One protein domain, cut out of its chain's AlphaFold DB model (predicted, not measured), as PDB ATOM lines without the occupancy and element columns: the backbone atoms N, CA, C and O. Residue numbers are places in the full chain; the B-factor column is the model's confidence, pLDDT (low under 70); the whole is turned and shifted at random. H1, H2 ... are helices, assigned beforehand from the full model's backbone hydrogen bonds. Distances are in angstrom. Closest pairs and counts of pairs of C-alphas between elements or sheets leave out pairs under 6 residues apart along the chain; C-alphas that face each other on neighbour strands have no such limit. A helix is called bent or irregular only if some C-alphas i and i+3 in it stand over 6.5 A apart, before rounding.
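This is residues 18 to 60 of the 119 residues of the protein "Cytochrome c family protein" of mine drainage metagenome (UniProt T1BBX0). Read from the first printed residue, this is an extended, open rod with no packed core: a short helix, H1, at one end, then a looping link, then one long helix, H2, running out toward the other end. The two helices do not pack on each other, and residues 57 to 60 trail on beyond H2. The printed part has 43 residues with two named helices, H1 then H2, and no named strand; its class is all helix. It is extended, with a radius of gyration of the C-alphas of 14.4 A and spans of 44 by 21 by 16 A.

Start at H1, residues 18 to 24, and go on through residues 25 to 37, a long link of 13 residues, to H2, residues 38 to 56. H1 and H2 are apart: no C-alpha of the one is within 8 A of the other. Look at residues 18 to 27, of which 18 to 24 belong to H1, and you will find a stretch that stands free. Residues 45 to 60, of which 45 to 56 belong to H2, stand free too. In H1 and H2 every O i to N i+4 pair is within hydrogen-bond range.

Find C-alpha 18 at (-36.813, -15.974, 35.729); from there H1 runs to Trp 24, 9.8 A from first to last C-alpha. Next find C-alpha 38 at (-33.028, -35.312, 29.783), where H2 begins; it ends at C-alpha 56, at (-51.792, -37.274, 11.061), 26.6 A away. Neither helix is bent.

The two C-alphas farthest apart are those of Gly 18 and Gln 60, 44.4 A. In the long link, the C-alphas of residues 25 to 37 lie 10 to 18 A from the mean of all C-alphas. The printed part has no cut. Read the B-factor column for the model's confidence: the mean pLDDT of the printed part is 93.1, and no printed residue is under 70.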
ATOM      1  N   GLY A  18     -38.167 -15.422  35.701       97.69
ATOM      2  CA  GLY A  18     -36.813 -15.974  35.729       97.69
ATOM      3  C   GLY A  18     -36.523 -16.886  34.535       97.69
ATOM      4  O   GLY A  18     -35.490 -16.735  33.887       97.69
ATOM      5  N   LEU A  19     -37.453 -17.782  34.191       95.06
ATOM      6  CA  LEU A  19     -37.340 -18.629  32.999       95.06
ATOM      7  C   LEU A  19     -37.328 -17.794  31.713       95.06
ATOM      8  O   LEU A  19     -36.520 -18.055  30.823       95.06
ATOM      9  N   TYR A  20     -38.187 -16.775  31.623       96.31
ATOM     10  CA  TYR A  20     -38.200 -15.853  30.487       96.31
ATOM     11  C   TYR A  20     -36.866 -15.113  30.340       96.31
ATOM     12  O   TYR A  20     -36.297 -15.104  29.253       96.31
ATOM     13  N   ALA A  21     -36.329 -14.557  31.429       97.31
ATOM     14  CA  ALA A  21     -35.035 -13.882  31.417       97.31
ATOM     15  C   ALA A  21     -33.894 -14.833  31.015       97.31
ATOM     16  O   ALA A  21     -33.060 -14.468  30.192       97.31
ATOM     17  N   TYR A  22     -33.889 -16.067  31.529       94.69
ATOM     18  CA  TYR A  22     -32.914 -17.101  31.161       94.69
ATOM     19  C   TYR A  22     -32.921 -17.402  29.653       94.69
ATOM     20  O   TYR A  22     -31.860 -17.491  29.031       94.69
ATOM     21  N   MET A  23     -34.113 -17.503  29.052       93.25
ATOM     22  CA  MET A  23     -34.278 -17.674  27.604       93.25
ATOM     23  C   MET A  23     -33.852 -16.424  26.824       93.25
ATOM     24  O   MET A  23     -33.131 -16.539  25.836       93.25
ATOM     25  N   TRP A  24     -34.257 -15.235  27.275       95.19
ATOM     26  CA  TRP A  24     -33.946 -13.958  26.625       95.19
ATOM     27  C   TRP A  24     -32.443 -13.670  26.578       95.19
ATOM     28  O   TRP A  24     -31.931 -13.154  25.588       95.19
ATOM     29  N   LEU A  25     -31.724 -14.045  27.636       96.88
ATOM     30  CA  LEU A  25     -30.272 -13.909  27.724       96.88
ATOM     31  C   LEU A  25     -29.509 -14.967  26.909       96.88
ATOM     32  O   LEU A  25     -28.282 -14.922  26.873       96.88
ATOM     33  N   GLY A  26     -30.195 -15.927  26.277       92.25
ATOM     34  CA  GLY A  26     -29.554 -16.968  25.468       92.25
ATOM     35  C   GLY A  26     -28.698 -17.940  26.282       92.25
ATOM     36  O   GLY A  26     -27.789 -18.565  25.744       92.25
ATOM     37  N   MET A  27     -28.967 -18.080  27.584       92.25
ATOM     38  CA  MET A  27     -28.165 -18.930  28.473       92.25
ATOM     39  C   MET A  27     -28.330 -20.432  28.188       92.25
ATOM     40  O   MET A  27     -27.538 -21.241  28.672       92.25
ATOM     41  N   TYR A  28     -29.362 -20.816  27.433       89.88
ATOM     42  CA  TYR A  28     -29.590 -22.188  26.996       89.88
ATOM     43  C   TYR A  28     -29.099 -22.395  25.564       89.88
ATOM     44  O   TYR A  28     -29.561 -21.713  24.648       89.88
ATOM     45  N   ASN A  29     -28.214 -23.370  25.352       88.19
ATOM     46  CA  ASN A  29     -27.770 -23.729  24.009       88.19
ATOM     47  C   ASN A  29     -28.861 -24.536  23.278       88.19
ATOM     48  O   ASN A  29     -29.209 -25.642  23.693       88.19
ATOM     49  N   MET A  30     -29.394 -23.963  22.196       83.81
ATOM     50  CA  MET A  30     -30.371 -24.592  21.295       83.81
ATOM     51  C   MET A  30     -29.729 -25.146  20.010       83.81
ATOM     52  O   MET A  30     -30.441 -25.442  19.051       83.81
ATOM     53  N   GLY A  31     -28.397 -25.245  19.954       85.56
ATOM     54  CA  GLY A  31     -27.664 -25.736  18.790       85.56
ATOM     55  C   GLY A  31     -28.090 -27.148  18.403       85.56
ATOM     56  O   GLY A  31     -28.206 -28.026  19.262       85.56
ATOM     57  N   ALA A  32     -28.303 -27.360  17.102       76.50
ATOM     58  CA  ALA A  32     -28.708 -28.643  16.536       76.50
ATOM     59  C   ALA A  32     -27.633 -29.729  16.664       76.50
ATOM     60  O   ALA A  32     -27.906 -30.859  16.304       76.50
ATOM     61  N   ASP A  33     -26.446 -29.404  17.163       81.75
ATOM     62  CA  ASP A  33     -25.295 -30.265  17.435       81.75
ATOM     63  C   ASP A  33     -25.072 -30.495  18.945       81.75
ATOM     64  O   ASP A  33     -24.209 -31.277  19.345       81.75
ATOM     65  N   SER A  34     -25.854 -29.828  19.801       85.81
ATOM     66  CA  SER A  34     -25.642 -29.798  21.249       85.81
ATOM     67  C   SER A  34     -26.647 -30.676  22.013       85.81
ATOM     68  O   SER A  34     -27.862 -30.525  21.857       85.81
ATOM     69  N   PRO A  35     -26.182 -31.597  22.882       87.06
ATOM     70  CA  PRO A  35     -27.083 -32.405  23.688       87.06
ATOM     71  C   PRO A  35     -27.896 -31.596  24.701       87.06
ATOM     72  O   PRO A  35     -27.357 -30.916  25.574       87.06
ATOM     73  N   HIS A  36     -29.218 -31.745  24.637       89.75
ATOM     74  CA  HIS A  36     -30.137 -31.183  25.622       89.75
ATOM     75  C   HIS A  36     -30.214 -32.025  26.902       89.75
ATOM     76  O   HIS A  36     -29.963 -33.232  26.913       89.75
ATOM     77  N   TRP A  37     -30.660 -31.401  27.994       91.44
ATOM     78  CA  TRP A  37     -30.981 -32.106  29.233       91.44
ATOM     79  C   TRP A  37     -32.082 -33.151  29.030       91.44
ATOM     80  O   TRP A  37     -32.986 -32.981  28.211       91.44
ATOM     81  N   LYS A  38     -32.055 -34.210  29.848       92.25
ATOM     82  CA  LYS A  38     -33.028 -35.312  29.783       92.25
ATOM     83  C   LYS A  38     -34.480 -34.824  29.859       92.25
ATOM     84  O   LYS A  38     -35.315 -35.293  29.096       92.25
ATOM     85  N   SER A  39     -34.770 -33.869  30.744       91.88
ATOM     86  CA  SER A  39     -36.102 -33.266  30.877       91.88
ATOM     87  C   SER A  39     -36.553 -32.577  29.589       91.88
ATOM     88  O   SER A  39     -37.676 -32.807  29.139       91.88
ATOM     89  N   THR A  40     -35.670 -31.798  28.960       90.88
ATOM     90  CA  THR A  40     -35.933 -31.144  27.674       90.88
ATOM     91  C   THR A  40     -36.197 -32.175  26.581       90.88
ATOM     92  O   THR A  40     -37.205 -32.075  25.887       90.88
ATOM     93  N   VAL A  41     -35.357 -33.208  26.462       92.25
ATOM     94  CA  VAL A  41     -35.542 -34.276  25.462       92.25
ATOM     95  C   VAL A  41     -36.893 -34.969  25.636       92.25
ATOM     96  O   VAL A  41     -37.619 -35.154  24.659       92.25
ATOM     97  N   THR A  42     -37.268 -35.322  26.869       94.81
ATOM     98  CA  THR A  42     -38.561 -35.959  27.155       94.81
ATOM     99  C   THR A  42     -39.733 -35.045  26.795       94.81
ATOM    100  O   THR A  42     -40.678 -35.496  26.149       94.81
ATOM    101  N   MET A  43     -39.661 -33.762  27.158       95.06
ATOM    102  CA  MET A  43     -40.701 -32.786  26.836       95.06
ATOM    103  C   MET A  43     -40.855 -32.600  25.320       95.06
ATOM    104  O   MET A  43     -41.967 -32.716  24.805       95.06
ATOM    105  N   LEU A  44     -39.751 -32.382  24.599       92.81
ATOM    106  CA  LEU A  44     -39.757 -32.219  23.141       92.81
ATOM    107  C   LEU A  44     -40.272 -33.473  22.424       92.81
ATOM    108  O   LEU A  44     -41.057 -33.367  21.482       92.81
ATOM    109  N   THR A  45     -39.879 -34.661  22.891       94.00
ATOM    110  CA  THR A  45     -40.351 -35.938  22.331       94.00
ATOM    111  C   THR A  45     -41.861 -36.078  22.484       94.00
ATOM    112  O   THR A  45     -42.548 -36.338  21.498       94.00
ATOM    113  N   MET A  46     -42.388 -35.820  23.683       97.56
ATOM    114  CA  MET A  46     -43.825 -35.859  23.949       97.56
ATOM    115  C   MET A  46     -44.592 -34.850  23.083       97.56
ATOM    116  O   MET A  46     -45.587 -35.216  22.457       97.56
ATOM    117  N   MET A  47     -44.112 -33.604  22.989       97.62
ATOM    118  CA  MET A  47     -44.742 -32.572  22.156       97.62
ATOM    119  C   MET A  47     -44.786 -32.985  20.680       97.62
ATOM    120  O   MET A  47     -45.833 -32.871  20.038       97.62
ATOM    121  N   ARG A  48     -43.671 -33.509  20.154       96.12
ATOM    122  CA  ARG A  48     -43.571 -34.016  18.780       96.12
ATOM    123  C   ARG A  48     -44.574 -35.141  18.532       96.12
ATOM    124  O   ARG A  48     -45.307 -35.088  17.551       96.12
ATOM    125  N   GLU A  49     -44.620 -36.142  19.407       97.12
ATOM    126  CA  GLU A  49     -45.493 -37.310  19.245       97.12
ATOM    127  C   GLU A  49     -46.973 -36.934  19.293       97.12
ATOM    128  O   GLU A  49     -47.718 -37.301  18.386       97.12
ATOM    129  N   ARG A  50     -47.385 -36.114  20.268       98.06
ATOM    130  CA  ARG A  50     -48.773 -35.631  20.374       98.06
ATOM    131  C   ARG A  50     -49.192 -34.775  19.185       98.06
ATOM    132  O   ARG A  50     -50.325 -34.883  18.719       98.06
ATOM    133  N   SER A  51     -48.284 -33.941  18.682       97.81
ATOM    134  CA  SER A  51     -48.526 -33.146  17.478       97.81
ATOM    135  C   SER A  51     -48.718 -34.044  16.254       97.81
ATOM    136  O   SER A  51     -49.703 -33.893  15.534       97.81
ATOM    137  N   ILE A  52     -47.812 -35.003  16.030       96.81
ATOM    138  CA  ILE A  52     -47.907 -35.942  14.904       96.81
ATOM    139  C   ILE A  52     -49.205 -36.748  14.990       96.81
ATOM    140  O   ILE A  52     -49.930 -36.796  14.005       96.81
ATOM    141  N   GLU A  53     -49.530 -37.321  16.149       96.81
ATOM    142  CA  GLU A  53     -50.758 -38.099  16.367       96.81
ATOM    143  C   GLU A  53     -52.007 -37.289  15.986       96.81
ATOM    144  O   GLU A  53     -52.829 -37.734  15.185       96.81
ATOM    145  N   LYS A  54     -52.112 -36.056  16.493       97.81
ATOM    146  CA  LYS A  54     -53.261 -35.184  16.233       97.81
ATOM    147  C   LYS A  54     -53.377 -34.775  14.764       97.81
ATOM    148  O   LYS A  54     -54.479 -34.762  14.221       97.81
ATOM    149  N   HIS A  55     -52.267 -34.403  14.131       96.81
ATOM    150  CA  HIS A  55     -52.279 -33.862  12.770       96.81
ATOM    151  C   HIS A  55     -52.257 -34.943  11.683       96.81
ATOM    152  O   HIS A  55     -52.720 -34.688  10.574       96.81
ATOM    153  N   ALA A  56     -51.773 -36.149  11.989       96.25
ATOM    154  CA  ALA A  56     -51.792 -37.274  11.061       96.25
ATOM    155  C   ALA A  56     -53.141 -38.010  11.034       96.25
ATOM    156  O   ALA A  56     -53.404 -38.736  10.081       96.25
ATOM    157  N   ALA A  57     -54.009 -37.811  12.034       95.88
ATOM    158  CA  ALA A  57     -55.270 -38.546  12.173       95.88
ATOM    159  C   ALA A  57     -56.225 -38.421  10.970       95.88
ATOM    160  O   ALA A  57     -57.006 -39.332  10.710       95.88
ATOM    161  N   SER A  58     -56.179 -37.309  10.232       94.81
ATOM    162  CA  SER A  58     -57.015 -37.085   9.044       94.81
ATOM    163  C   SER A  58     -56.342 -37.478   7.725       94.81
ATOM    164  O   SER A  58     -56.965 -37.370   6.667       94.81
ATOM    165  N   ILE A  59     -55.081 -37.921   7.757       94.62
ATOM    166  CA  ILE A  59     -54.340 -38.298   6.552       94.62
ATOM    167  C   ILE A  59     -54.812 -39.677   6.090       94.62
ATOM    168  O   ILE A  59     -54.615 -40.683   6.768       94.62
ATOM    169  N   GLN A  60     -55.400 -39.731   4.897       93.00
ATOM    170  CA  GLN A  60     -55.759 -40.991   4.250       93.00
ATOM    171  C   GLN A  60     -54.530 -41.586   3.562       93.00
ATOM    172  O   GLN A  60     -53.992 -41.014   2.613       93.00
TER     173      GLN A  60